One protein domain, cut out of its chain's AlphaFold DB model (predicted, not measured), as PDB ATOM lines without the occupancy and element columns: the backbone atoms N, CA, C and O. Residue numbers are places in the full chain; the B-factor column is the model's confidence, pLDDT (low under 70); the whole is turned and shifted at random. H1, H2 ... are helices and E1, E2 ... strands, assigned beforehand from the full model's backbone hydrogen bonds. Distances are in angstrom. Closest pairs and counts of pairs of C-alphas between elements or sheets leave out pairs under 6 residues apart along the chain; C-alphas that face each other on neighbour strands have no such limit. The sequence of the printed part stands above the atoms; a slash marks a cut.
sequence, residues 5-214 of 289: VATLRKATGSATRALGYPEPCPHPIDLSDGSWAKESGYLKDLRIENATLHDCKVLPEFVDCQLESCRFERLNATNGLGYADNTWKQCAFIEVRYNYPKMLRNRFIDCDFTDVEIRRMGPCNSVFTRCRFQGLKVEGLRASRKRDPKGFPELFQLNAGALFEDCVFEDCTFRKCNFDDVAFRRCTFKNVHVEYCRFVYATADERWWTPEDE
ATOM      1  N   VAL A   5      37.920  13.902  -7.926       97.06
ATOM      2  CA  VAL A   5      37.007  14.321  -6.848       97.06
ATOM      3  C   VAL A   5      36.251  13.136  -6.240       97.06
ATOM      4  O   VAL A   5      36.175  13.037  -5.014       97.06
ATOM      5  N   ALA A   6      35.750  12.197  -7.051       97.06
ATOM      6  CA  ALA A   6      35.063  11.013  -6.532       97.06
ATOM      7  C   ALA A   6      35.992  10.104  -5.714       97.06
ATOM      8  O   ALA A   6      35.539   9.449  -4.771       97.06
ATOM      9  N   THR A   7      37.279  10.061  -6.068       97.69
ATOM     10  CA  THR A   7      38.301   9.308  -5.333       97.69
ATOM     11  C   THR A   7      38.604   9.983  -3.998       97.69
ATOM     12  O   THR A   7      38.488   9.343  -2.954       97.69
ATOM     13  N   LEU A   8      38.877  11.293  -4.006       97.44
ATOM     14  CA  LEU A   8      39.141  12.080  -2.797       97.44
ATOM     15  C   LEU A   8      37.956  12.084  -1.827       97.44
ATOM     16  O   LEU A   8      38.144  12.007  -0.620       97.44
ATOM     17  N   ARG A   9      36.721  12.101  -2.331       96.88
ATOM     18  CA  ARG A   9      35.511  12.074  -1.496       96.88
ATOM     19  C   ARG A   9      35.349  10.793  -0.678       96.88
ATOM     20  O   ARG A   9      34.678  10.808   0.349       96.88
ATOM     21  N   LYS A  10      35.897   9.677  -1.160       96.88
ATOM     22  CA  LYS A  10      35.861   8.382  -0.462       96.88
ATOM     23  C   LYS A  10      37.087   8.167   0.425       96.88
ATOM     24  O   LYS A  10      37.139   7.166   1.135       96.88
ATOM     25  N   ALA A  11      38.071   9.053   0.335       96.81
ATOM     26  CA  ALA A  11      39.319   8.950   1.061       96.81
ATOM     27  C   ALA A  11      39.230   9.640   2.425       96.81
ATOM     28  O   ALA A  11      38.435  10.552   2.629       96.81
ATOM     29  N   THR A  12      40.095   9.202   3.334       95.81
ATOM     30  CA  THR A  12      40.455   9.909   4.563       95.81
ATOM     31  C   THR A  12      41.971   9.824   4.729       95.81
ATOM     32  O   THR A  12      42.615   8.879   4.259       95.81
ATOM     33  N   GLY A  13      42.572  10.823   5.365       96.38
ATOM     34  CA  GLY A  13      44.020  10.942   5.463       96.38
ATOM     35  C   GLY A  13      44.650  11.324   4.122       96.38
ATOM     36  O   GLY A  13      44.255  12.302   3.501       96.38
ATOM     37  N   SER A  14      45.673  10.591   3.687       97.50
ATOM     38  CA  SER A  14      46.500  11.002   2.546       97.50
ATOM     39  C   SER A  14      45.785  10.915   1.194       97.50
ATOM     40  O   SER A  14      45.436   9.825   0.724       97.50
ATOM     41  N   ALA A  15      45.665  12.060   0.520       96.50
ATOM     42  CA  ALA A  15      45.200  12.139  -0.861       96.50
ATOM     43  C   ALA A  15      46.164  11.456  -1.843       96.50
ATOM     44  O   ALA A  15      45.713  10.784  -2.768       96.50
ATOM     45  N   THR A  16      47.477  11.556  -1.608       95.56
ATOM     46  CA  THR A  16      48.529  10.909  -2.410       95.56
ATOM     47  C   THR A  16      48.287   9.409  -2.522       95.56
ATOM     48  O   THR A  16      48.181   8.866  -3.623       95.56
ATOM     49  N   ARG A  17      48.101   8.749  -1.372       96.25
ATOM     50  CA  ARG A  17      47.817   7.313  -1.306       96.25
ATOM     51  C   ARG A  17      46.481   6.966  -1.948       96.25
ATOM     52  O   ARG A  17      46.397   5.978  -2.672       96.25
ATOM     53  N   ALA A  18      45.444   7.763  -1.692       97.06
ATOM     54  CA  ALA A  18      44.114   7.530  -2.250       97.06
ATOM     55  C   ALA A  18      44.098   7.586  -3.785       97.06
ATOM     56  O   ALA A  18      43.367   6.831  -4.424       97.06
ATOM     57  N   LEU A  19      44.929   8.449  -4.369       96.62
ATOM     58  CA  LEU A  19      45.101   8.593  -5.812       96.62
ATOM     59  C   LEU A  19      46.108   7.591  -6.410       96.62
ATOM     60  O   LEU A  19      46.298   7.574  -7.623       96.62
ATOM     61  N   GLY A  20      46.721   6.729  -5.591       96.25
ATOM     62  CA  GLY A  20      47.637   5.676  -6.039       96.25
ATOM     63  C   GLY A  20      49.071   6.140  -6.308       96.25
ATOM     64  O   GLY A  20      49.836   5.403  -6.930       96.25
ATOM     65  N   TYR A  21      49.452   7.333  -5.846       95.19
ATOM     66  CA  TYR A  21      50.826   7.825  -5.939       95.19
ATOM     67  C   TYR A  21      51.702   7.268  -4.800       95.19
ATOM     68  O   TYR A  21      51.192   6.972  -3.714       95.19
ATOM     69  N   PRO A  22      53.025   7.132  -5.014       92.50
ATOM     70  CA  PRO A  22      53.956   6.740  -3.958       92.50
ATOM     71  C   PRO A  22      54.093   7.827  -2.879       92.50
ATOM     72  O   PRO A  22      53.934   9.015  -3.159       92.50
ATOM     73  N   GLU A  23      54.440   7.418  -1.656       90.56
ATOM     74  CA  GLU A  23      54.729   8.309  -0.525       90.56
ATOM     75  C   GLU A  23      56.193   8.147  -0.070       90.56
ATOM     76  O   GLU A  23      56.582   7.031   0.285       90.56
ATOM     77  N   PRO A  24      57.005   9.223  -0.035       87.75
ATOM     78  CA  PRO A  24      56.693  10.582  -0.492       87.75
ATOM     79  C   PRO A  24      56.570  10.664  -2.023       87.75
ATOM     80  O   PRO A  24      57.265   9.950  -2.749       87.75
ATOM     81  N   CYS A  25      55.698  11.547  -2.521       88.56
ATOM     82  CA  CYS A  25      55.564  11.758  -3.961       88.56
ATOM     83  C   CYS A  25      56.746  12.612  -4.460       88.56
ATOM     84  O   CYS A  25      56.943  13.713  -3.942       88.56
ATOM     85  N   PRO A  26      57.550  12.143  -5.435       89.38
ATOM     86  CA  PRO A  26      58.756  12.854  -5.870       89.38
ATOM     87  C   PRO A  26      58.457  14.131  -6.666       89.38
ATOM     88  O   PRO A  26      59.344  14.963  -6.860       89.38
ATOM     89  N   HIS A  27      57.225  14.282  -7.151       93.38
ATOM     90  CA  HIS A  27      56.781  15.391  -7.985       93.38
ATOM     91  C   HIS A  27      55.430  15.901  -7.491       93.38
ATOM     92  O   HIS A  27      54.726  15.159  -6.802       93.38
ATOM     93  N   PRO A  28      55.056  17.144  -7.835       95.81
ATOM     94  CA  PRO A  28      53.733  17.637  -7.515       95.81
ATOM     95  C   PRO A  28      52.631  16.759  -8.120       95.81
ATOM     96  O   PRO A  28      52.726  16.343  -9.277       95.81
ATOM     97  N   ILE A  29      51.590  16.479  -7.340       96.94
ATOM     98  CA  ILE A  29      50.422  15.716  -7.786       96.94
ATOM     99  C   ILE A  29      49.485  16.659  -8.521       96.94
ATOM    100  O   ILE A  29      48.934  17.575  -7.912       96.94
ATOM    101  N   ASP A  30      49.253  16.410  -9.805       97.56
ATOM    102  CA  ASP A  30      48.231  17.146 -10.537       97.56
ATOM    103  C   ASP A  30      46.839  16.597 -10.212       97.56
ATOM    104  O   ASP A  30      46.508  15.442 -10.495       97.56
ATOM    105  N   LEU A  31      46.029  17.435  -9.573       97.62
ATOM    106  CA  LEU A  31      44.642  17.147  -9.234       97.62
ATOM    107  C   LEU A  31      43.683  17.560 -10.354       97.62
ATOM    108  O   LEU A  31      42.489  17.280 -10.249       97.62
ATOM    109  N   SER A  32      44.162  18.248 -11.389       97.19
ATOM    110  CA  SER A  32      43.324  18.914 -12.381       97.19
ATOM    111  C   SER A  32      42.633  17.904 -13.294       97.19
ATOM    112  O   SER A  32      43.244  17.226 -14.117       97.19
ATOM    113  N   ASP A  33      41.311  17.820 -13.175       96.12
ATOM    114  CA  ASP A  33      40.468  17.089 -14.112       96.12
ATOM    115  C   ASP A  33      39.096  17.767 -14.267       96.12
ATOM    116  O   ASP A  33      38.738  18.726 -13.577       96.12
ATOM    117  N   GLY A  34      38.275  17.252 -15.184       95.06
ATOM    118  CA  GLY A  34      36.940  17.800 -15.425       95.06
ATOM    119  C   GLY A  34      35.922  17.561 -14.299       95.06
ATOM    120  O   GLY A  34      34.768  17.970 -14.452       95.06
ATOM    121  N   SER A  35      36.277  16.868 -13.212       96.75
ATOM    122  CA  SER A  35      35.343  16.505 -12.139       96.75
ATOM    123  C   SER A  35      35.127  17.618 -11.117       96.75
ATOM    124  O   SER A  35      34.005  17.769 -10.629       96.75
ATOM    125  N   TRP A  36      36.118  18.487 -10.897       96.38
ATOM    126  CA  TRP A  36      36.012  19.671 -10.027       96.38
ATOM    127  C   TRP A  36      34.866  20.613 -10.402       96.38
ATOM    128  O   TRP A  36      34.248  21.230  -9.532       96.38
ATOM    129  N   ALA A  37      34.544  20.681 -11.694       95.38
ATOM    130  CA  ALA A  37      33.472  21.516 -12.226       95.38
ATOM    131  C   ALA A  37      32.089  20.837 -12.213       95.38
ATOM    132  O   ALA A  37      31.092  21.502 -12.497       95.38
ATOM    133  N   LYS A  38      32.019  19.528 -11.937       94.69
ATOM    134  CA  LYS A  38      30.795  18.710 -12.035       94.69
ATOM    135  C   LYS A  38      30.304  18.216 -10.683       94.69
ATOM    136  O   LYS A  38      29.106  18.042 -10.487       94.69
ATOM    137  N   GLU A  39      31.223  17.973  -9.762       93.38
ATOM    138  CA  GLU A  39      30.928  17.362  -8.478       93.38
ATOM    139  C   GLU A  39      30.943  18.426  -7.378       93.38
ATOM    140  O   GLU A  39      31.988  18.963  -7.042       93.38
ATOM    141  N   SER A  40      29.789  18.734  -6.785       93.00
ATOM    142  CA  SER A  40      29.693  19.602  -5.600       93.00
ATOM    143  C   SER A  40      29.718  18.788  -4.305       93.00
ATOM    144  O   SER A  40      29.505  17.572  -4.327       93.00
ATOM    145  N   GLY A  41      29.916  19.453  -3.168       93.19
ATOM    146  CA  GLY A  41      29.878  18.847  -1.837       93.19
ATOM    147  C   GLY A  41      31.193  19.019  -1.088       93.19
ATOM    148  O   GLY A  41      32.026  19.833  -1.474       93.19
ATOM    149  N   TYR A  42      31.370  18.247  -0.021       95.81
ATOM    150  CA  TYR A  42      32.517  18.392   0.870       95.81
ATOM    151  C   TYR A  42      33.586  17.331   0.606       95.81
ATOM    152  O   TYR A  42      33.267  16.149   0.456       95.81
ATOM    153  N   LEU A  43      34.844  17.759   0.603       96.81
ATOM    154  CA  LEU A  43      36.026  16.918   0.758       96.81
ATOM    155  C   LEU A  43      36.482  17.058   2.209       96.81
ATOM    156  O   LEU A  43      36.642  18.184   2.679       96.81
ATOM    157  N   LYS A  44      36.594  15.939   2.931       97.69
ATOM    158  CA  LYS A  44      36.753  15.939   4.389       97.69
ATOM    159  C   LYS A  44      37.931  15.106   4.844       97.69
ATOM    160  O   LYS A  44      38.207  14.083   4.225       97.69
ATOM    161  N   ASP A  45      38.550  15.515   5.945       97.69
ATOM    162  CA  ASP A  45      39.572  14.736   6.648       97.69
ATOM    163  C   ASP A  45      40.749  14.345   5.735       97.69
ATOM    164  O   ASP A  45      41.310  13.252   5.851       97.69
ATOM    165  N   LEU A  46      41.101  15.217   4.782       98.06
ATOM    166  CA  LEU A  46      42.166  14.975   3.809       98.06
ATOM    167  C   LEU A  46      43.458  15.680   4.207       98.06
ATOM    168  O   LEU A  46      43.453  16.835   4.626       98.06
ATOM    169  N   ARG A  47      44.578  15.003   3.968       98.12
ATOM    170  CA  ARG A  47      45.925  15.568   3.929       98.12
ATOM    171  C   ARG A  47      46.390  15.589   2.479       98.12
ATOM    172  O   ARG A  47      46.521  14.534   1.853       98.12
ATOM    173  N   ILE A  48      46.604  16.787   1.951       97.62
ATOM    174  CA  ILE A  48      47.040  17.032   0.577       97.62
ATOM    175  C   ILE A  48      48.382  17.748   0.647       97.62
ATOM    176  O   ILE A  48      48.487  18.813   1.247       97.62
ATOM    177  N   GLU A  49      49.406  17.156   0.045       97.44
ATOM    178  CA  GLU A  49      50.761  17.696   0.071       97.44
ATOM    179  C   GLU A  49      51.323  17.764  -1.333       97.44
ATOM    180  O   GLU A  49      51.138  16.820  -2.104       97.44
ATOM    181  N   ASN A  50      52.042  18.848  -1.633       97.50
ATOM    182  CA  ASN A  50      52.751  19.017  -2.897       97.50
ATOM    183  C   ASN A  50      51.828  18.735  -4.095       97.50
ATOM    184  O   ASN A  50      52.078  17.831  -4.885       97.50
ATOM    185  N   ALA A  51      50.706  19.448  -4.185       97.94
ATOM    186  CA  ALA A  51      49.701  19.221  -5.218       97.94
ATOM    187  C   ALA A  51      49.406  20.490  -6.015       97.94
ATOM    188  O   ALA A  51      49.493  21.602  -5.491       97.94
ATOM    189  N   THR A  52      49.017  20.321  -7.273       98.38
ATOM    190  CA  THR A  52      48.585  21.404  -8.155       98.38
ATOM    191  C   THR A  52      47.130  21.214  -8.553       98.38
ATOM    192  O   THR A  52      46.696  20.103  -8.846       98.38
ATOM    193  N   LEU A  53      46.371  22.304  -8.588       98.19
ATOM    194  CA  LEU A  53      45.041  22.358  -9.183       98.19
ATOM    195  C   LEU A  53      44.957  23.631 -10.016       98.19
ATOM    196  O   LEU A  53      45.125  24.726  -9.474       98.19
ATOM    197  N   HIS A  54      44.713  23.500 -11.315       98.25
ATOM    198  CA  HIS A  54      44.740  24.642 -12.217       98.25
ATOM    199  C   HIS A  54      43.644  24.618 -13.286       98.25
ATOM    200  O   HIS A  54      43.057  23.581 -13.590       98.25
ATOM    201  N   ASP A  55      43.370  25.798 -13.852       97.75
ATOM    202  CA  ASP A  55      42.544  25.995 -15.053       97.75
ATOM    203  C   ASP A  55      41.138  25.379 -14.985       97.75
ATOM    204  O   ASP A  55      40.576  24.932 -15.990       97.75
ATOM    205  N   CYS A  56      40.534  25.349 -13.796       96.12
ATOM    206  CA  CYS A  56      39.235  24.718 -13.615       96.12
ATOM    207  C   CYS A  56      38.271  25.526 -12.743       96.12
ATOM    208  O   CYS A  56      38.630  26.332 -11.880       96.12
ATOM    209  N   LYS A  57      36.978  25.266 -12.956       96.25
ATOM    210  CA  LYS A  57      35.943  25.641 -11.995       96.25
ATOM    211  C   LYS A  57      35.980  24.653 -10.831       96.25
ATOM    212  O   LYS A  57      36.037  23.449 -11.061       96.25
ATOM    213  N   VAL A  58      35.888  25.161  -9.606       96.19
ATOM    214  CA  VAL A  58      35.892  24.360  -8.378       96.19
ATOM    215  C   VAL A  58      34.543  24.500  -7.681       96.19
ATOM    216  O   VAL A  58      34.156  25.589  -7.254       96.19
ATOM    217  N   LEU A  59      33.816  23.386  -7.599       94.88
ATOM    218  CA  LEU A  59      32.573  23.255  -6.838       94.88
ATOM    219  C   LEU A  59      32.748  22.632  -5.443       94.88
ATOM    220  O   LEU A  59      31.984  23.018  -4.557       94.88
ATOM    221  N   PRO A  60      33.672  21.677  -5.207       95.12
ATOM    222  CA  PRO A  60      33.863  21.121  -3.876       95.12
ATOM    223  C   PRO A  60      34.393  22.132  -2.856       95.12
ATOM    224  O   PRO A  60      35.171  23.036  -3.170       95.12
ATOM    225  N   GLU A  61      34.019  21.910  -1.603       95.75
ATOM    226  CA  GLU A  61      34.493  22.636  -0.431       95.75
ATOM    227  C   GLU A  61      35.351  21.712   0.441       95.75
ATOM    228  O   GLU A  61      34.954  20.584   0.728       95.75
ATOM    229  N   PHE A  62      36.510  22.189   0.893       96.19
ATOM    230  CA  PHE A  62      37.314  21.468   1.881       96.19
ATOM    231  C   PHE A  62      36.787  21.724   3.293       96.19
ATOM    232  O   PHE A  62      36.431  22.862   3.633       96.19
ATOM    233  N   VAL A  63      36.725  20.664   4.098       96.94
ATOM    234  CA  VAL A  63      36.360  20.718   5.516       96.94
ATOM    235  C   VAL A  63      37.310  19.856   6.329       96.94
ATOM    236  O   VAL A  63      37.505  18.697   5.979       96.94
ATOM    237  N   ASP A  64      37.859  20.385   7.419       97.25
ATOM    238  CA  ASP A  64      38.785  19.644   8.294       97.25
ATOM    239  C   ASP A  64      39.966  19.022   7.514       97.25
ATOM    240  O   ASP A  64      40.358  17.871   7.700       97.25
ATOM    241  N   CYS A  65      40.480  19.763   6.528       98.06
ATOM    242  CA  CYS A  65      41.582  19.321   5.680       98.06
ATOM    243  C   CYS A  65      42.895  20.023   6.042       98.06
ATOM    244  O   CYS A  65      42.924  21.169   6.495       98.06
ATOM    245  N   GLN A  66      44.004  19.340   5.775       98.44
ATOM    246  CA  GLN A  66      45.360  19.865   5.876       98.44
ATOM    247  C   GLN A  66      45.964  19.918   4.478       98.44
ATOM    248  O   GLN A  66      46.115  18.884   3.828       98.44
ATOM    249  N   LEU A  67      46.290  21.119   4.010       98.31
ATOM    250  CA  LEU A  67      46.874  21.343   2.695       98.31
ATOM    251  C   LEU A  67      48.233  22.015   2.862       98.31
ATOM    252  O   LEU A  67      48.337  23.064   3.499       98.31
ATOM    253  N   GLU A  68      49.275  21.396   2.314       98.44
ATOM    254  CA  GLU A  68      50.657  21.837   2.485       98.44
ATOM    255  C   GLU A  68      51.397  21.874   1.150       98.44
ATOM    256  O   GLU A  68      51.311  20.942   0.350       98.44
ATOM    257  N   SER A  69      52.130  22.960   0.892       98.06
ATOM    258  CA  SER A  69      52.904  23.131  -0.347       98.06
ATOM    259  C   SER A  69      52.060  22.935  -1.619       98.06
ATOM    260  O   SER A  69      52.524  22.372  -2.608       98.06
ATOM    261  N   CYS A  70      50.788  23.342  -1.582       98.38
ATOM    262  CA  CYS A  70      49.853  23.191  -2.697       98.38
ATOM    263  C   CYS A  70      49.743  24.475  -3.524       98.38
ATOM    264  O   CYS A  70      49.868  25.582  -3.001       98.38
ATOM    265  N   ARG A  71      49.455  24.337  -4.818       98.62
ATOM    266  CA  ARG A  71      49.365  25.458  -5.755       98.62
ATOM    267  C   ARG A  71      48.044  25.431  -6.517       98.62
ATOM    268  O   ARG A  71      47.727  24.466  -7.207       98.62
ATOM    269  N   PHE A  72      47.288  26.511  -6.377       98.19
ATOM    270  CA  PHE A  72      45.951  26.707  -6.919       98.19
ATOM    271  C   PHE A  72      45.999  27.858  -7.925       98.19
ATOM    272  O   PHE A  72      46.135  29.012  -7.519       98.19
ATOM    273  N   GLU A  73      45.917  27.564  -9.223       98.44
ATOM    274  CA  GLU A  73      46.117  28.567 -10.279       98.44
ATOM    275  C   GLU A  73      44.913  28.734 -11.201       98.44
ATOM    276  O   GLU A  73      44.352  27.752 -11.681       98.44
ATOM    277  N   ARG A  74      44.558  29.978 -11.536       98.25
ATOM    278  CA  ARG A  74      43.536  30.285 -12.554       98.25
ATOM    279  C   ARG A  74      42.217  29.552 -12.290       98.25
ATOM    280  O   ARG A  74      41.574  29.012 -13.192       98.25
ATOM    281  N   LEU A  75      41.825  29.503 -11.018       97.44
ATOM    282  CA  LEU A  75      40.631  28.792 -10.572       97.44
ATOM    283  C   LEU A  75      39.425  29.718 -10.478       97.44
ATOM    284  O   LEU A  75      39.529  30.878 -10.083       97.44
ATOM    285  N   ASN A  76      38.245  29.166 -10.751       96.88
ATOM    286  CA  ASN A  76      36.975  29.817 -10.445       96.88
ATOM    287  C   ASN A  76      36.221  29.005  -9.388       96.88
ATOM    288  O   ASN A  76      35.556  28.015  -9.705       96.88
ATOM    289  N   ALA A  77      36.325  29.424  -8.131       94.12
ATOM    290  CA  ALA A  77      35.665  28.793  -7.000       94.12
ATOM    291  C   ALA A  77      34.328  29.494  -6.717       94.12
ATOM    292  O   ALA A  77      34.272  30.640  -6.268       94.12
ATOM    293  N   THR A  78      33.220  28.804  -6.993       83.12
ATOM    294  CA  THR A  78      31.876  29.277  -6.622       83.12
ATOM    295  C   THR A  78      31.498  28.606  -5.306       83.12
ATOM    296  O   THR A  78      31.168  27.425  -5.312       83.12
ATOM    297  N   ASN A  79      31.611  29.326  -4.186       75.31
ATOM    298  CA  ASN A  79      31.597  28.833  -2.793       75.31
ATOM    299  C   ASN A  79      32.772  27.913  -2.391       75.31
ATOM    300  O   ASN A  79      33.148  27.891  -1.226       75.31
ATOM    301  N   GLY A  80      33.359  27.188  -3.350       73.69
ATOM    302  CA  GLY A  80      34.365  26.149  -3.129       73.69
ATOM    303  C   GLY A  80      35.706  26.584  -2.521       73.69
ATOM    304  O   GLY A  80      35.988  27.759  -2.289       73.69
ATOM    305  N   LEU A  81      36.566  25.579  -2.342       82.81
ATOM    306  CA  LEU A  81      37.975  25.652  -1.927       82.81
ATOM    307  C   LEU A  81      38.278  25.973  -0.453       82.81
ATOM    308  O   LEU A  81      39.348  25.596  -0.013       82.81
ATOM    309  N   GLY A  82      37.399  26.565   0.358       75.94
ATOM    310  CA  GLY A  82      37.823  26.961   1.715       75.94
ATOM    311  C   GLY A  82      36.720  27.097   2.748       75.94
ATOM    312  O   GLY A  82      36.616  28.162   3.348       75.94
ATOM    313  N   TYR A  83      35.911  26.050   2.956       89.62
ATOM    314  CA  TYR A  83      34.748  26.133   3.843       89.62
ATOM    315  C   TYR A  83      35.123  26.218   5.324       89.62
ATOM    316  O   TYR A  83      35.166  27.314   5.883       89.62
ATOM    317  N   ALA A  84      35.383  25.089   5.990       93.69
ATOM    318  CA  ALA A  84      35.522  25.093   7.444       93.69
ATOM    319  C   ALA A  84      36.692  24.271   7.975       93.69
ATOM    320  O   ALA A  84      36.972  23.198   7.460       93.69
ATOM    321  N   ASP A  85      37.322  24.748   9.048       96.31
ATOM    322  CA  ASP A  85      38.290  23.977   9.842       96.31
ATOM    323  C   ASP A  85      39.541  23.517   9.072       96.31
ATOM    324  O   ASP A  85      40.216  22.579   9.482       96.31
ATOM    325  N   ASN A  86      39.886  24.165   7.955       97.31
ATOM    326  CA  ASN A  86      41.063  23.769   7.185       97.31
ATOM    327  C   ASN A  86      42.330  24.476   7.672       97.31
ATOM    328  O   ASN A  86      42.306  25.640   8.084       97.31
ATOM    329  N   THR A  87      43.459  23.788   7.535       98.25
ATOM    330  CA  THR A  87      44.795  24.364   7.690       98.25
ATOM    331  C   THR A  87      45.522  24.358   6.352       98.25
ATOM    332  O   THR A  87      45.702  23.306   5.747       98.25
ATOM    333  N   TRP A  88      45.982  25.532   5.935       98.44
ATOM    334  CA  TRP A  88      46.724  25.784   4.706       98.44
ATOM    335  C   TRP A  88      48.128  26.245   5.077       98.44
ATOM    336  O   TRP A  88      48.284  27.228   5.805       98.44
ATOM    337  N   LYS A  89      49.154  25.539   4.605       98.75
ATOM    338  CA  LYS A  89      50.558  25.864   4.868       98.75
ATOM    339  C   LYS A  89      51.321  25.974   3.568       98.75
ATOM    340  O   LYS A  89      51.244  25.065   2.745       98.75
ATOM    341  N   GLN A  90      52.066  27.060   3.387       98.69
ATOM    342  CA  GLN A  90      52.941  27.230   2.221       98.69
ATOM    343  C   GLN A  90      52.194  27.021   0.894       98.69
ATOM    344  O   GLN A  90      52.729  26.468  -0.063       98.69
ATOM    345  N   CYS A  91      50.913  27.397   0.864       98.69
ATOM    346  CA  CYS A  91      50.066  27.249  -0.308       98.69
ATOM    347  C   CYS A  91      50.062  28.541  -1.124       98.69
ATOM    348  O   CYS A  91      50.114  29.632  -0.559       98.69
ATOM    349  N   ALA A  92      49.945  28.417  -2.441       98.69
ATOM    350  CA  ALA A  92      49.832  29.552  -3.347       98.69
ATOM    351  C   ALA A  92      48.467  29.551  -4.043       98.69
ATOM    352  O   ALA A  92      48.062  28.542  -4.618       98.69
ATOM    353  N   PHE A  93      47.791  30.695  -4.016       98.44
ATOM    354  CA  PHE A  93      46.553  30.984  -4.727       98.44
ATOM    355  C   PHE A  93      46.848  32.091  -5.734       98.44
ATOM    356  O   PHE A  93      47.121  33.225  -5.345       98.44
ATOM    357  N   ILE A  94      46.837  31.750  -7.020       98.69
ATOM    358  CA  ILE A  94      47.292  32.633  -8.096       98.69
ATOM    359  C   ILE A  94      46.177  32.780  -9.116       98.69
ATOM    360  O   ILE A  94      45.691  31.781  -9.648       98.69
ATOM    361  N   GLU A  95      45.753  34.014  -9.379       98.50
ATOM    362  CA  GLU A  95      44.654  34.306 -10.310       98.50
ATOM    363  C   GLU A  95      43.362  33.534  -9.962       98.50
ATOM    364  O   GLU A  95      42.605  33.086 -10.828       98.50
ATOM    365  N   VAL A  96      43.112  33.326  -8.664       97.94
ATOM    366  CA  VAL A  96      41.926  32.612  -8.176       97.94
ATOM    367  C   VAL A  96      40.776  33.590  -7.983       97.94
ATOM    368  O   VAL A  96      40.906  34.606  -7.302       97.94
ATOM    369  N   ARG A  97      39.608  33.249  -8.529       97.69
ATOM    370  CA  ARG A  97      38.363  33.988  -8.313       97.69
ATOM    371  C   ARG A  97      37.456  33.235  -7.356       97.69
ATOM    372  O   ARG A  97      36.949  32.163  -7.684       97.69
ATOM    373  N   TYR A  98      37.197  33.843  -6.210       95.06
ATOM    374  CA  TYR A  98      36.248  33.370  -5.220       95.06
ATOM    375  C   TYR A  98      34.936  34.138  -5.309       95.06
ATOM    376  O   TYR A  98      34.882  35.353  -5.113       95.06
ATOM    377  N   ASN A  99      33.847  33.409  -5.521       92.31
ATOM    378  CA  ASN A  99      32.502  33.951  -5.434       92.31
ATOM    379  C   ASN A  99      31.833  33.394  -4.177       92.31
ATOM    380  O   ASN A  99      31.515  32.208  -4.134       92.31
ATOM    381  N   TYR A 100      31.593  34.263  -3.195       90.31
ATOM    382  CA  TYR A 100      30.910  33.975  -1.929       90.31
ATOM    383  C   TYR A 100      31.608  32.943  -1.017       90.31
ATOM    384  O   TYR A 100      30.925  32.089  -0.444       90.31
ATOM    385  N   PRO A 101      32.946  32.979  -0.842       90.75
ATOM    386  CA  PRO A 101      33.607  32.004   0.013       90.75
ATOM    387  C   PRO A 101      33.212  32.214   1.479       90.75
ATOM    388  O   PRO A 101      33.275  33.323   2.028       90.75
ATOM    389  N   LYS A 102      32.838  31.116   2.132       88.31
ATOM    390  CA  LYS A 102      32.627  31.065   3.579       88.31
ATOM    391  C   LYS A 102      33.876  30.479   4.206       88.31
ATOM    392  O   LYS A 102      34.035  29.276   4.152       88.31
ATOM    393  N   MET A 103      34.727  31.310   4.800       90.69
ATOM    394  CA  MET A 103      35.958  30.851   5.443       90.69
ATOM    395  C   MET A 103      35.754  30.802   6.953       90.69
ATOM    396  O   MET A 103      36.030  31.769   7.666       90.69
ATOM    397  N   LEU A 104      35.235  29.679   7.441       93.06
ATOM    398  CA  LEU A 104      34.957  29.450   8.854       93.06
ATOM    399  C   LEU A 104      36.119  28.715   9.532       93.06
ATOM    400  O   LEU A 104      36.409  27.583   9.179       93.06
ATOM    401  N   ARG A 105      36.763  29.303  10.541       94.44
ATOM    402  CA  ARG A 105      37.828  28.621  11.307       94.44
ATOM    403  C   ARG A 105      38.967  28.072  10.438       94.44
ATOM    404  O   ARG A 105      39.511  27.011  10.715       94.44
ATOM    405  N   ASN A 106      39.329  28.788   9.376       96.31
ATOM    406  CA  ASN A 106      40.474  28.405   8.554       96.31
ATOM    407  C   ASN A 106      41.753  29.035   9.112       96.31
ATOM    408  O   ASN A 106      41.735  30.157   9.627       96.31
ATOM    409  N   ARG A 107      42.868  28.318   8.970       97.88
ATOM    410  CA  ARG A 107      44.206  28.818   9.283       97.88
ATOM    411  C   ARG A 107      45.061  28.817   8.026       97.88
ATOM    412  O   ARG A 107      45.266  27.763   7.439       97.88
ATOM    413  N   PHE A 108      45.589  29.975   7.657       98.44
ATOM    414  CA  PHE A 108      46.530  30.138   6.554       98.44
ATOM    415  C   PHE A 108      47.888  30.543   7.117       98.44
ATOM    416  O   PHE A 108      47.976  31.488   7.899       98.44
ATOM    417  N   ILE A 109      48.936  29.806   6.764       98.75
ATOM    418  CA  ILE A 109      50.288  29.993   7.293       98.75
ATOM    419  C   ILE A 109      51.256  30.028   6.118       98.75
ATOM    420  O   ILE A 109      51.281  29.086   5.325       98.75
ATOM    421  N   ASP A 110      52.048  31.091   6.010       98.75
ATOM    422  CA  ASP A 110      53.056  31.236   4.950       98.75
ATOM    423  C   ASP A 110      52.447  31.077   3.538       98.75
ATOM    424  O   ASP A 110      53.058  30.498   2.646       98.75
ATOM    425  N   CYS A 111      51.194  31.516   3.353       98.81
ATOM    426  CA  CYS A 111      50.469  31.380   2.090       98.81
ATOM    427  C   CYS A 111      50.595  32.637   1.221       98.81
ATOM    428  O   CYS A 111      50.689  33.753   1.733       98.81
ATOM    429  N   ASP A 112      50.533  32.450  -0.093       98.81
ATOM    430  CA  ASP A 112      50.576  33.520  -1.091       98.81
ATOM    431  C   ASP A 112      49.219  33.644  -1.793       98.81
ATOM    432  O   ASP A 112      48.659  32.653  -2.261       98.81
ATOM    433  N   PHE A 113      48.697  34.863  -1.857       98.56
ATOM    434  CA  PHE A 113      47.492  35.245  -2.574       98.56
ATOM    435  C   PHE A 113      47.867  36.314  -3.603       98.56
ATOM    436  O   PHE A 113      47.824  37.510  -3.309       98.56
ATOM    437  N   THR A 114      48.224  35.876  -4.810       98.75
ATOM    438  CA  THR A 114      48.625  36.754  -5.916       98.75
ATOM    439  C   THR A 114      47.493  36.867  -6.936       98.75
ATOM    440  O   THR A 114      46.986  35.861  -7.435       98.75
ATOM    441  N   ASP A 115      47.074  38.095  -7.237       98.50
ATOM    442  CA  ASP A 115      46.015  38.418  -8.201       98.50
ATOM    443  C   ASP A 115      44.693  37.678  -7.923       98.50
ATOM    444  O   ASP A 115      43.959  37.259  -8.820       98.50
ATOM    445  N   VAL A 116      44.388  37.498  -6.636       98.25
ATOM    446  CA  VAL A 116      43.159  36.851  -6.176       98.25
ATOM    447  C   VAL A 116      42.015  37.865  -6.156       98.25
ATOM    448  O   VAL A 116      42.144  38.974  -5.634       98.25
ATOM    449  N   GLU A 117      40.855  37.465  -6.672       97.88
ATOM    450  CA  GLU A 117      39.626  38.255  -6.601       97.88
ATOM    451  C   GLU A 117      38.615  37.558  -5.697       97.88
ATOM    452  O   GLU A 117      38.282  36.389  -5.899       97.88
ATOM    453  N   ILE A 118      38.088  38.275  -4.710       96.38
ATOM    454  CA  ILE A 118      37.145  37.726  -3.743       96.38
ATOM    455  C   ILE A 118      35.893  38.589  -3.681       96.38
ATOM    456  O   ILE A 118      35.945  39.769  -3.348       96.38
ATOM    457  N   ARG A 119      34.736  37.977  -3.935       95.62
ATOM    458  CA  ARG A 119      33.430  38.623  -3.787       95.62
ATOM    459  C   ARG A 119      32.669  38.037  -2.614       95.62
ATOM    460  O   ARG A 119      32.479  36.827  -2.537       95.62
ATOM    461  N   ARG A 120      32.168  38.911  -1.745       91.38
ATOM    462  CA  ARG A 120      31.317  38.606  -0.589       91.38
ATOM    463  C   ARG A 120      31.920  37.563   0.358       91.38
ATOM    464  O   ARG A 120      31.254  36.594   0.723       91.38
ATOM    465  N   MET A 121      33.183  37.761   0.738       91.50
ATOM    466  CA  MET A 121      33.880  36.888   1.688       91.50
ATOM    467  C   MET A 121      33.294  36.996   3.091       91.50
ATOM    468  O   MET A 121      33.089  38.101   3.585       91.50
ATOM    469  N   GLY A 122      33.132  35.862   3.768       89.81
ATOM    470  CA  GLY A 122      32.892  35.826   5.211       89.81
ATOM    471  C   GLY A 122      34.039  35.142   5.951       89.81
ATOM    472  O   GLY A 122      33.928  33.935   6.185       89.81
ATOM    473  N   PRO A 123      35.120  35.855   6.331       88.50
ATOM    474  CA  PRO A 123      36.179  35.284   7.153       88.50
ATOM    475  C   PRO A 123      35.693  35.237   8.606       88.50
ATOM    476  O   PRO A 123      35.837  36.192   9.363       88.50
ATOM    477  N   CYS A 124      35.039  34.142   8.984       91.06
ATOM    478  CA  CYS A 124      34.519  33.951  10.336       91.06
ATOM    479  C   CYS A 124      35.507  33.114  11.141       91.06
ATOM    480  O   CYS A 124      35.727  31.946  10.832       91.06
ATOM    481  N   ASN A 125      36.056  33.678  12.206       93.75
ATOM    482  CA  ASN A 125      37.001  33.015  13.097       93.75
ATOM    483  C   ASN A 125      38.243  32.458  12.383       93.75
ATOM    484  O   ASN A 125      38.742  31.407  12.770       93.75
ATOM    485  N   SER A 126      38.724  33.128  11.334       95.25
ATOM    486  CA  SER A 126      39.875  32.672  10.541       95.25
ATOM    487  C   SER A 126      41.142  33.469  10.860       95.25
ATOM    488  O   SER A 126      41.068  34.646  11.221       95.25
ATOM    489  N   VAL A 127      42.298  32.813  10.736       97.25
ATOM    490  CA  VAL A 127      43.621  33.376  11.046       97.25
ATOM    491  C   VAL A 127      44.534  33.250   9.832       97.25
ATOM    492  O   VAL A 127      44.655  32.174   9.245       97.25
ATOM    493  N   PHE A 128      45.200  34.347   9.494       98.19
ATOM    494  CA  PHE A 128      46.220  34.435   8.461       98.19
ATOM    495  C   PHE A 128      47.531  34.841   9.128       98.19
ATOM    496  O   PHE A 128      47.590  35.870   9.797       98.19
ATOM    497  N   THR A 129      48.575  34.034   8.966       98.62
ATOM    498  CA  THR A 129      49.881  34.263   9.589       98.62
ATOM    499  C   THR A 129      50.965  34.234   8.527       98.62
ATOM    500  O   THR A 129      51.058  33.257   7.780       98.62
ATOM    501  N   ARG A 130      51.794  35.284   8.462       98.69
ATOM    502  CA  ARG A 130      52.890  35.407   7.480       98.69
ATOM    503  C   ARG A 130      52.433  35.196   6.036       98.69
ATOM    504  O   ARG A 130      53.141  34.619   5.218       98.69
ATOM    505  N   CYS A 131      51.208  35.616   5.735       98.81
ATOM    506  CA  CYS A 131      50.652  35.509   4.395       98.81
ATOM    507  C   CYS A 131      51.003  36.748   3.569       98.81
ATOM    508  O   CYS A 131      51.085  37.861   4.097       98.81
ATOM    509  N   ARG A 132      51.164  36.555   2.261       98.75
ATOM    510  CA  ARG A 132      51.335  37.638   1.295       98.75
ATOM    511  C   ARG A 132      50.065  37.795   0.472       98.75
ATOM    512  O   ARG A 132      49.550  36.817  -0.054       98.75
ATOM    513  N   PHE A 133      49.600  39.028   0.340       98.56
ATOM    514  CA  PHE A 133      48.500  39.417  -0.530       98.56
ATOM    515  C   PHE A 133      49.042  40.433  -1.536       98.56
ATOM    516  O   PHE A 133      49.383  41.551  -1.155       98.56
ATOM    517  N   GLN A 134      49.160  40.037  -2.803       98.62
ATOM    518  CA  GLN A 134      49.653  40.890  -3.885       98.62
ATOM    519  C   GLN A 134      48.567  41.029  -4.951       98.62
ATOM    520  O   GLN A 134      48.057  40.023  -5.435       98.62
ATOM    521  N   GLY A 135      48.181  42.255  -5.306       98.25
ATOM    522  CA  GLY A 135      47.132  42.470  -6.312       98.25
ATOM    523  C   GLY A 135      45.743  41.977  -5.876       98.25
ATOM    524  O   GLY A 135      44.862  41.771  -6.712       98.25
ATOM    525  N   LEU A 136      45.536  41.749  -4.570       98.31
ATOM    526  CA  LEU A 136      44.282  41.222  -4.029       98.31
ATOM    527  C   LEU A 136      43.149  42.229  -4.243       98.31
ATOM    528  O   LEU A 136      43.249  43.389  -3.841       98.31
ATOM    529  N   LYS A 137      42.024  41.764  -4.787       98.31
ATOM    530  CA  LYS A 137      40.794  42.555  -4.905       98.31
ATOM    531  C   LYS A 137      39.687  41.913  -4.097       98.31
ATOM    532  O   LYS A 137      39.276  40.791  -4.386       98.31
ATOM    533  N   VAL A 138      39.160  42.634  -3.117       96.69
ATOM    534  CA  VAL A 138      38.053  42.153  -2.292       96.69
ATOM    535  C   VAL A 138      36.873  43.102  -2.389       96.69
ATOM    536  O   VAL A 138      36.992  44.293  -2.125       96.69
ATOM    537  N   GLU A 139      35.709  42.557  -2.721       94.38
ATOM    538  CA  GLU A 139      34.450  43.292  -2.732       94.38
ATOM    539  C   GLU A 139      33.458  42.656  -1.759       94.38
ATOM    540  O   GLU A 139      33.186  41.456  -1.831       94.38
ATOM    541  N   GLY A 140      32.861  43.446  -0.868       89.12
ATOM    542  CA  GLY A 140      31.769  42.965  -0.022       89.12
ATOM    543  C   GLY A 140      32.196  42.033   1.113       89.12
ATOM    544  O   GLY A 140      31.377  41.215   1.537       89.12
ATOM    545  N   LEU A 141      33.450  42.097   1.583       91.19
ATOM    546  CA  LEU A 141      33.900  41.347   2.763       91.19
ATOM    547  C   LEU A 141      32.979  41.649   3.947       91.19
ATOM    548  O   LEU A 141      32.607  42.795   4.173       91.19
ATOM    549  N   ARG A 142      32.601  40.621   4.699       89.69
ATOM    550  CA  ARG A 142      31.831  40.744   5.938       89.69
ATOM    551  C   ARG A 142      32.492  39.896   7.005       89.69
ATOM    552  O   ARG A 142      32.154  38.722   7.176       89.69
ATOM    553  N   ALA A 143      33.455  40.490   7.700       84.69
ATOM    554  CA  ALA A 143      33.912  39.925   8.949       84.69
ATOM    555  C   ALA A 143      32.733  39.966   9.923       84.69
ATOM    556  O   ALA A 143      31.951  40.915   9.954       84.69
ATOM    557  N   SER A 144      32.533  38.879  10.655       78.12
ATOM    558  CA  SER A 144      31.548  38.879  11.725       78.12
ATOM    559  C   SER A 144      32.148  38.167  12.905       78.12
ATOM    560  O   SER A 144      32.600  37.022  12.797       78.12
ATOM    561  N   ARG A 145      32.128  38.844  14.045       77.69
ATOM    562  CA  ARG A 145      32.454  38.208  15.299       77.69
ATOM    563  C   ARG A 145      31.349  37.230  15.664       77.69
ATOM    564  O   ARG A 145      30.201  37.603  15.898       77.69
ATOM    565  N   LYS A 146      31.711  35.957  15.773       80.62
ATOM    566  CA  LYS A 146      30.854  34.932  16.370       80.62
ATOM    567  C   LYS A 146      31.635  34.286  17.490       80.62
ATOM    568  O   LYS A 146      32.664  33.671  17.227       80.62
ATOM    569  N   ARG A 147      31.146  34.422  18.730       78.12
ATOM    570  CA  ARG A 147      31.680  33.637  19.848       78.12
ATOM    571  C   ARG A 147      31.514  32.169  19.490       78.12
ATOM    572  O   ARG A 147      30.405  31.645  19.500       78.12
ATOM    573  N   ASP A 148      32.621  31.547  19.140       82.62
ATOM    574  CA  ASP A 148      32.676  30.159  18.733       82.62
ATOM    575  C   ASP A 148      33.684  29.476  19.643       82.62
ATOM    576  O   ASP A 148      34.862  29.783  19.514       82.62
ATOM    577  N   PRO A 149      33.271  28.583  20.555       83.06
ATOM    578  CA  PRO A 149      34.181  27.924  21.491       83.06
ATOM    579  C   PRO A 149      35.271  27.089  20.801       83.06
ATOM    580  O   PRO A 149      36.249  26.736  21.450       83.06
ATOM    581  N   LYS A 150      35.117  26.780  19.505       86.19
ATOM    582  CA  LYS A 150      36.135  26.118  18.676       86.19
ATOM    583  C   LYS A 150      37.043  27.102  17.929       86.19
ATOM    584  O   LYS A 150      37.871  26.678  17.130       86.19
ATOM    585  N   GLY A 151      36.850  28.403  18.128       85.81
ATOM    586  CA  GLY A 151      37.673  29.452  17.544       85.81
ATOM    587  C   GLY A 151      39.105  29.423  18.069       85.81
ATOM    588  O   GLY A 151      39.432  28.755  19.051       85.81
ATOM    589  N   PHE A 152      39.978  30.168  17.404       92.31
ATOM    590  CA  PHE A 152      41.385  30.212  17.773       92.31
ATOM    591  C   PHE A 152      41.616  31.090  19.022       92.31
ATOM    592  O   PHE A 152      41.062  32.192  19.081       92.31
ATOM    593  N   PRO A 153      42.414  30.646  20.018       92.88
ATOM    594  CA  PRO A 153      42.682  31.389  21.256       92.88
ATOM    595  C   PRO A 153      43.088  32.854  21.044       92.88
ATOM    596  O   PRO A 153      42.622  33.740  21.761       92.88
ATOM    597  N   GLU A 154      43.912  33.116  20.033       93.56
ATOM    598  CA  GLU A 154      44.394  34.446  19.667       93.56
ATOM    599  C   GLU A 154      43.266  35.411  19.263       93.56
ATOM    600  O   GLU A 154      43.319  36.593  19.596       93.56
ATOM    601  N   LEU A 155      42.196  34.916  18.633       92.94
ATOM    602  CA  LEU A 155      41.033  35.736  18.281       92.94
ATOM    603  C   LEU A 155      40.251  36.165  19.522       92.94
ATOM    604  O   LEU A 155      39.778  37.298  19.602       92.94
ATOM    605  N   PHE A 156      40.140  35.287  20.520       90.81
ATOM    606  CA  PHE A 156      39.455  35.616  21.769       90.81
ATOM    607  C   PHE A 156      40.200  36.671  22.575       90.81
ATOM    608  O   PHE A 156      39.566  37.580  23.106       90.81
ATOM    609  N   GLN A 157      41.528  36.558  22.647       90.50
ATOM    610  CA  GLN A 157      42.378  37.524  23.346       90.50
ATOM    611  C   GLN A 157      42.271  38.922  22.728       90.50
ATOM    612  O   GLN A 157      42.247  39.912  23.452       90.50
ATOM    613  N   LEU A 158      42.161  38.989  21.400       88.12
ATOM    614  CA  LEU A 158      42.035  40.237  20.644       88.12
ATOM    615  C   LEU A 158      40.589  40.701  20.462       88.12
ATOM    616  O   LEU A 158      40.361  41.754  19.876       88.12
ATOM    617  N   ASN A 159      39.609  39.929  20.947       88.81
ATOM    618  CA  ASN A 159      38.189  40.201  20.738       88.81
ATOM    619  C   ASN A 159      37.807  40.307  19.239       88.81
ATOM    620  O   ASN A 159      36.866  41.015  18.898       88.81
ATOM    621  N   ALA A 160      38.502  39.579  18.359       90.62
ATOM    622  CA  ALA A 160      38.405  39.707  16.906       90.62
ATOM    623  C   ALA A 160      37.616  38.558  16.240       90.62
ATOM    624  O   ALA A 160      37.610  37.425  16.720       90.62
ATOM    625  N   GLY A 161      36.953  38.841  15.116       91.88
ATOM    626  CA  GLY A 161      36.321  37.862  14.227       91.88
ATOM    627  C   GLY A 161      37.270  37.288  13.169       91.88
ATOM    628  O   GLY A 161      37.049  36.173  12.703       91.88
ATOM    629  N   ALA A 162      38.336  38.004  12.813       95.00
ATOM    630  CA  ALA A 162      39.422  37.513  11.966       95.00
ATOM    631  C   ALA A 162      40.745  38.182  12.360       95.00
ATOM    632  O   ALA A 162      40.744  39.322  12.831       95.00
ATOM    633  N   LEU A 163      41.862  37.481  12.156       96.06
ATOM    634  CA  LEU A 163      43.204  37.978  12.464       96.06
ATOM    635  C   LEU A 163      44.121  37.829  11.255       96.06
ATOM    636  O   LEU A 163      44.258  36.736  10.708       96.06
ATOM    637  N   PHE A 164      44.799  38.917  10.919       97.00
ATOM    638  CA  PHE A 164      45.952  38.948  10.034       97.00
ATOM    639  C   PHE A 164      47.179  39.285  10.878       97.00
ATOM    640  O   PHE A 164      47.223  40.331  11.521       97.00
ATOM    641  N   GLU A 165      48.154  38.387  10.922       97.69
ATOM    642  CA  GLU A 165      49.364  38.530  11.724       97.69
ATOM    643  C   GLU A 165      50.608  38.361  10.849       97.69
ATOM    644  O   GLU A 165      50.707  37.400  10.085       97.69
ATOM    645  N   ASP A 166      51.553  39.298  10.943       98.00
ATOM    646  CA  ASP A 166      52.787  39.315  10.145       98.00
ATOM    647  C   ASP A 166      52.523  39.254   8.623       98.00
ATOM    648  O   ASP A 166      53.294  38.667   7.870       98.00
ATOM    649  N   CYS A 167      51.391  39.797   8.161       98.44
ATOM    650  CA  CYS A 167      50.979  39.727   6.759       98.44
ATOM    651  C   CYS A 167      51.443  40.945   5.951       98.44
ATOM    652  O   CYS A 167      51.580  42.049   6.475       98.44
ATOM    653  N   VAL A 168      51.619  40.757   4.645       98.12
ATOM    654  CA  VAL A 168      51.970  41.837   3.711       98.12
ATOM    655  C   VAL A 168      50.843  42.031   2.707       98.12
ATOM    656  O   VAL A 168      50.439  41.073   2.054       98.12
ATOM    657  N   PHE A 169      50.377  43.269   2.565       97.56
ATOM    658  CA  PHE A 169      49.387  43.691   1.578       97.56
ATOM    659  C   PHE A 169      50.038  44.665   0.596       97.56
ATOM    660  O   PHE A 169      50.443  45.763   0.982       97.56
ATOM    661  N   GLU A 170      50.146  44.268  -0.668       97.62
ATOM    662  CA  GLU A 170      50.768  45.051  -1.736       97.62
ATOM    663  C   GLU A 170      49.804  45.182  -2.919       97.62
ATOM    664  O   GLU A 170      49.239  44.187  -3.378       97.62
ATOM    665  N   ASP A 171      49.589  46.413  -3.386       97.38
ATOM    666  CA  ASP A 171      48.728  46.726  -4.534       97.38
ATOM    667  C   ASP A 171      47.301  46.145  -4.382       97.38
ATOM    668  O   ASP A 171      46.702  45.619  -5.321       97.38
ATOM    669  N   CYS A 172      46.757  46.197  -3.160       96.69
ATOM    670  CA  CYS A 172      45.459  45.612  -2.820       96.69
ATOM    671  C   CYS A 172      44.318  46.632  -2.938       96.69
ATOM    672  O   CYS A 172      44.492  47.817  -2.661       96.69
ATOM    673  N   THR A 173      43.117  46.165  -3.279       95.31
ATOM    674  CA  THR A 173      41.892  46.978  -3.298       95.31
ATOM    675  C   THR A 173      40.783  46.325  -2.482       95.31
ATOM    676  O   THR A 173      40.445  45.160  -2.700       95.31
ATOM    677  N   PHE A 174      40.159  47.095  -1.593       91.31
ATOM    678  CA  PHE A 174      39.008  46.677  -0.798       91.31
ATOM    679  C   PHE A 174      37.824  47.609  -1.056       91.31
ATOM    680  O   PHE A 174      37.907  48.803  -0.789       91.31
ATOM    681  N   ARG A 175      36.707  47.065  -1.547       87.88
ATOM    682  CA  ARG A 175      35.497  47.834  -1.871       87.88
ATOM    683  C   ARG A 175      34.287  47.304  -1.114       87.88
ATOM    684  O   ARG A 175      34.073  46.091  -1.062       87.88
ATOM    685  N   LYS A 176      33.462  48.189  -0.545       87.56
ATOM    686  CA  LYS A 176      32.208  47.819   0.148       87.56
ATOM    687  C   LYS A 176      32.426  46.768   1.252       87.56
ATOM    688  O   LYS A 176      31.606  45.866   1.427       87.56
ATOM    689  N   CYS A 177      33.566  46.818   1.944       86.19
ATOM    690  CA  CYS A 177      33.961  45.815   2.933       86.19
ATOM    691  C   CYS A 177      33.594  46.243   4.360       86.19
ATOM    692  O   CYS A 177      33.712  47.402   4.734       86.19
ATOM    693  N   ASN A 178      33.187  45.283   5.179       88.44
ATOM    694  CA  ASN A 178      33.002  45.430   6.613       88.44
ATOM    695  C   ASN A 178      34.131  44.664   7.326       88.44
ATOM    696  O   ASN A 178      34.132  43.430   7.349       88.44
ATOM    697  N   PHE A 179      35.070  45.419   7.892       85.88
ATOM    698  CA  PHE A 179      36.189  44.953   8.711       85.88
ATOM    699  C   PHE A 179      35.888  45.025  10.213       85.88
ATOM    700  O   PHE A 179      36.812  45.110  11.023       85.88
ATOM    701  N   ASP A 180      34.615  45.008  10.600       85.56
ATOM    702  CA  ASP A 180      34.227  45.060  12.001       85.56
ATOM    703  C   ASP A 180      34.846  43.875  12.756       85.56
ATOM    704  O   ASP A 180      34.853  42.733  12.280       85.56
ATOM    705  N   ASP A 181      35.402  44.169  13.931       88.00
ATOM    706  CA  ASP A 181      36.135  43.211  14.763       88.00
ATOM    707  C   ASP A 181      37.310  42.501  14.037       88.00
ATOM    708  O   ASP A 181      37.662  41.376  14.390       88.00
ATOM    709  N   VAL A 182      37.932  43.088  13.008       91.50
ATOM    710  CA  VAL A 182      39.152  42.521  12.391       91.50
ATOM    711  C   VAL A 182      40.405  43.054  13.083       91.50
ATOM    712  O   VAL A 182      40.514  44.245  13.364       91.50
ATOM    713  N   ALA A 183      41.377  42.175  13.329       92.31
ATOM    714  CA  ALA A 183      42.682  42.547  13.866       92.31
ATOM    715  C   ALA A 183      43.794  42.383  12.820       92.31
ATOM    716  O   ALA A 183      43.922  41.326  12.201       92.31
ATOM    717  N   PHE A 184      44.629  43.411  12.676       93.88
ATOM    718  CA  PHE A 184      45.845  43.422  11.865       93.88
ATOM    719  C   PHE A 184      47.058  43.651  12.776       93.88
ATOM    720  O   PHE A 184      47.243  44.735  13.323       93.88
ATOM    721  N   ARG A 185      47.904  42.640  12.961       93.94
ATOM    722  CA  ARG A 185      49.096  42.720  13.818       93.94
ATOM    723  C   ARG A 185      50.354  42.578  12.989       93.94
ATOM    724  O   ARG A 185      50.464  41.634  12.210       93.94
ATOM    725  N   ARG A 186      51.303  43.495  13.169       94.69
ATOM    726  CA  ARG A 186      52.599  43.527  12.475       94.69
ATOM    727  C   ARG A 186      52.444  43.359  10.960       94.69
ATOM    728  O   ARG A 186      53.204  42.646  10.318       94.69
ATOM    729  N   CYS A 187      51.390  43.960  10.414       94.69
ATOM    730  CA  CYS A 187      51.089  43.899   8.992       94.69
ATOM    731  C   CYS A 187      51.694  45.104   8.279       94.69
ATOM    732  O   CYS A 187      51.701  46.200   8.829       94.69
ATOM    733  N   THR A 188      52.142  44.900   7.046       94.56
ATOM    734  CA  THR A 188      52.638  45.971   6.175       94.56
ATOM    735  C   THR A 188      51.649  46.215   5.047       94.56
ATOM    736  O   THR A 188      51.158  45.265   4.436       94.56
ATOM    737  N   PHE A 189      51.402  47.486   4.738       93.00
ATOM    738  CA  PHE A 189      50.473  47.904   3.695       93.00
ATOM    739  C   PHE A 189      51.180  48.833   2.710       93.00
ATOM    740  O   PHE A 189      51.725  49.866   3.094       93.00
ATOM    741  N   LYS A 190      51.176  48.470   1.428       94.50
ATOM    742  CA  LYS A 190      51.796  49.234   0.345       94.50
ATOM    743  C   LYS A 190      50.817  49.360  -0.812       94.50
ATOM    744  O   LYS A 190      50.337  48.351  -1.318       94.50
ATOM    745  N   ASN A 191      50.547  50.594  -1.240       91.62
ATOM    746  CA  ASN A 191      49.605  50.894  -2.325       91.62
ATOM    747  C   ASN A 191      48.235  50.226  -2.119       91.62
ATOM    748  O   ASN A 191      47.681  49.612  -3.029       91.62
ATOM    749  N   VAL A 192      47.711  50.301  -0.896       91.44
ATOM    750  CA  VAL A 192      46.407  49.729  -0.574       91.44
ATOM    751  C   VAL A 192      45.330  50.787  -0.759       91.44
ATOM    752  O   VAL A 192      45.449  51.894  -0.243       91.44
ATOM    753  N   HIS A 193      44.281  50.432  -1.494       88.00
ATOM    754  CA  HIS A 193      43.123  51.282  -1.727       88.00
ATOM    755  C   HIS A 193      41.884  50.707  -1.037       88.00
ATOM    756  O   HIS A 193      41.610  49.506  -1.108       88.00
ATOM    757  N   VAL A 194      41.128  51.572  -0.373       84.62
ATOM    758  CA  VAL A 194      39.911  51.237   0.368       84.62
ATOM    759  C   VAL A 194      38.791  52.176  -0.064       84.62
ATOM    760  O   VAL A 194      38.990  53.381  -0.145       84.62
ATOM    761  N   GLU A 195      37.613  51.629  -0.347       81.75
ATOM    762  CA  GLU A 195      36.461  52.406  -0.811       81.75
ATOM    763  C   GLU A 195      35.170  51.856  -0.191       81.75
ATOM    764  O   GLU A 195      34.883  50.656  -0.270       81.75
ATOM    765  N   TYR A 196      34.357  52.730   0.410       81.12
ATOM    766  CA  TYR A 196      33.081  52.360   1.035       81.12
ATOM    767  C   TYR A 196      33.209  51.267   2.110       81.12
ATOM    768  O   TYR A 196      32.380  50.357   2.199       81.12
ATOM    769  N   CYS A 197      34.273  51.332   2.909       80.56
ATOM    770  CA  CYS A 197      34.575  50.338   3.932       80.56
ATOM    771  C   CYS A 197      34.167  50.804   5.336       80.56
ATOM    772  O   CYS A 197      34.113  51.995   5.634       80.56
ATOM    773  N   ARG A 198      33.892  49.840   6.215       81.25
ATOM    774  CA  ARG A 198      33.552  50.050   7.628       81.25
ATOM    775  C   ARG A 198      34.573  49.337   8.514       81.25
ATOM    776  O   ARG A 198      34.974  48.222   8.187       81.25
ATOM    777  N   PHE A 199      34.967  49.972   9.618       81.62
ATOM    778  CA  PHE A 199      36.070  49.533  10.489       81.62
ATOM    779  C   PHE A 199      35.703  49.560  11.987       81.62
ATOM    780  O   PHE A 199      36.521  49.922  12.834       81.62
ATOM    781  N   VAL A 200      34.465  49.225  12.359       81.38
ATOM    782  CA  VAL A 200      34.023  49.339  13.758       81.38
ATOM    783  C   VAL A 200      34.720  48.287  14.623       81.38
ATOM    784  O   VAL A 200      34.613  47.090  14.382       81.38
ATOM    785  N   TYR A 201      35.453  48.741  15.643       83.25
ATOM    786  CA  TYR A 201      36.313  47.896  16.489       83.25
ATOM    787  C   TYR A 201      37.431  47.156  15.735       83.25
ATOM    788  O   TYR A 201      38.028  46.230  16.285       83.25
ATOM    789  N   ALA A 202      37.747  47.568  14.504       85.00
ATOM    790  CA  ALA A 202      38.941  47.084  13.830       85.00
ATOM    791  C   ALA A 202      40.192  47.582  14.571       85.00
ATOM    792  O   ALA A 202      40.232  48.709  15.071       85.00
ATOM    793  N   THR A 203      41.226  46.746  14.637       85.06
ATOM    794  CA  THR A 203      42.509  47.088  15.271       85.06
ATOM    795  C   THR A 203      43.646  46.872  14.287       85.06
ATOM    796  O   THR A 203      43.646  45.890  13.547       85.06
ATOM    797  N   ALA A 204      44.611  47.791  14.263       87.06
ATOM    798  CA  ALA A 204      45.806  47.669  13.441       87.06
ATOM    799  C   ALA A 204      47.010  48.319  14.134       87.06
ATOM    800  O   ALA A 204      46.864  49.402  14.702       87.06
ATOM    801  N   ASP A 205      48.181  47.674  14.078       79.88
ATOM    802  CA  ASP A 205      49.434  48.264  14.588       79.88
ATOM    803  C   ASP A 205      49.862  49.480  13.744       79.88
ATOM    804  O   ASP A 205      50.352  50.476  14.272       79.88
ATOM    805  N   GLU A 206      49.619  49.415  12.433       76.75
ATOM    806  CA  GLU A 206      49.804  50.517  11.490       76.75
ATOM    807  C   GLU A 206      48.458  50.881  10.865       76.75
ATOM    808  O   GLU A 206      47.728  50.017  10.370       76.75
ATOM    809  N   ARG A 207      48.116  52.171  10.873       70.00
ATOM    810  CA  ARG A 207      46.915  52.657  10.192       70.00
ATOM    811  C   ARG A 207      47.205  52.752   8.695       70.00
ATOM    812  O   ARG A 207      48.060  53.528   8.281       70.00
ATOM    813  N   TRP A 208      46.476  51.981   7.898       78.62
ATOM    814  CA  TRP A 208      46.645  51.879   6.442       78.62
ATOM    815  C   TRP A 208      45.456  52.435   5.650       78.62
ATOM    816  O   TRP A 208      45.381  52.275   4.436       78.62
ATOM    817  N   TRP A 209      44.536  53.093   6.352       72.06
ATOM    818  CA  TRP A 209      43.389  53.802   5.800       72.06
ATOM    819  C   TRP A 209      43.361  55.226   6.361       72.06
ATOM    820  O   TRP A 209      43.683  55.453   7.534       72.06
ATOM    821  N   THR A 210      42.975  56.196   5.541       60.81
ATOM    822  CA  THR A 210      42.788  57.577   5.994       60.81
ATOM    823  C   THR A 210      41.362  57.793   6.521       60.81
ATOM    824  O   THR A 210      40.453  57.043   6.163       60.81
ATOM    825  N   PRO A 211      41.117  58.788   7.393       58.72
ATOM    826  CA  PRO A 211      39.755  59.202   7.742       58.72
ATOM    827  C   PRO A 211      38.912  59.607   6.524       58.72
ATOM    828  O   PRO A 211      37.693  59.501   6.556       58.72
ATOM    829  N   GLU A 212      39.543  60.069   5.447       61.53
ATOM    830  CA  GLU A 212      38.880  60.372   4.180       61.53
ATOM    831  C   GLU A 212      38.441  59.093   3.445       61.53
ATOM    832  O   GLU A 212      37.387  59.085   2.807       61.53
ATOM    833  N   ASP A 213      39.200  58.000   3.599       62.38
ATOM    834  CA  ASP A 213      38.824  56.655   3.143       62.38
ATOM    835  C   ASP A 213      37.762  55.995   4.040       62.38
ATOM    836  O   ASP A 213      37.051  55.082   3.606       62.38
ATOM    837  N   GLU A 214      37.586  56.482   5.277       60.25
ATOM    838  CA  GLU A 214      36.374  56.268   6.078       60.25
ATOM    839  C   GLU A 214      35.214  57.083   5.483       60.25
ATOM    840  O   GLU A 214      34.491  57.806   6.173       60.25
TER     841      GLU A 214
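AT A GLANCE: This is residues 5 to 214 of the 289 residues of an uncharacterized protein of Planctomycetaceae bacterium (UniProt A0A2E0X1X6). The chain is wound in stacked turns as a four-sided solenoid: three sides are walls of six or seven short parallel strands, and the fourth is less complete, with E1, E4, E11 and E15 as its named strands. H1 and H2 cover one end, residues 196 to 214 lie at the other, and H3 lies outside the wall that holds E19. The printed part has 210 residues with three named helices, H1 and H2 before the strands and H3 between E18 and E19, and 24 named strands in five parallel sheets. The class is mostly strand, though under half of the residues, 93, are in named elements; the whole is compact, with a radius of gyration of the C-alphas of 17.0 A, and elongated, spanning 55 by 34 by 29 A.

HOW THE PARTS SIT: Start at residues 5 to 9 (H1) and 15 to 18 (H2), which only just touch, with 3 pairs of C-alphas within 8 A, the closest those of Leu 8 and Ala 15, 6.4 A apart. Residues 41 to 44 (E1) and 60 to 63 (E4) are parallel neighbours; find N 43 and O 61, 2.8 A apart. The first sheet runs, in order, residues 46 to 49 (E2), 66 to 68 (E5), 87 to 89 (E8), 107 to 109 (E12), 126 to 129 (E16), 162 to 165 (E19) and 182 to 185 (E22); N 48 and O 66, 2.9 A apart, are within hydrogen-bond range. H2 only grazes this sheet, as do residues 154 to 156 of residues 153 to 157 (H3). The second runs 51 to 54 (E3), 71 to 73 (E6), 92 to 94 (E9), 112 to 114 (E13), 132 to 134 (E17), 168 to 170 (E20) and 188 to 190 (E23); see N 53 and O 71, 2.9 A. The third runs 76 to 78 (E7), 97 to 99 (E10), 117 to 119 (E14), 137 to 139 (E18), 173 to 175 (E21) and 193 to 195 (E24); see N 77 and O 97, 2.8 A. Residues 102 to 104 (E11) and 122 to 124 (E15) pair at N 124 and O 103, 2.9 A. For one turn, E10 runs on into E11 at 88 degrees, E11 into E12 at 87, E12 into E13 at 88 and E13 into E14 at 90. In H1 and H3 every O i to N i+4 pair is within hydrogen-bond range; H2 is too short for one.

IN THESE COORDINATES: Find C-alpha 5, where H1 begins, at (37.007, 14.321, -6.848). E10 begins at C-alpha 97 (38.363, 33.988, -8.313), and E24 ends at C-alpha 195 (36.461, 52.406, -0.811). E16 is 10.2 A long and E3 10.1 A.

THE WHOLE: The C-alphas farthest apart, of Gly 20 and Glu 212, are 56.3 A apart. The printed part has no cut; the links H2 to E1, 22 residues, and E18 to H3, 13 residues, are long. Mean pLDDT of the printed part is 92.3; residues 210 to 214 are under 70.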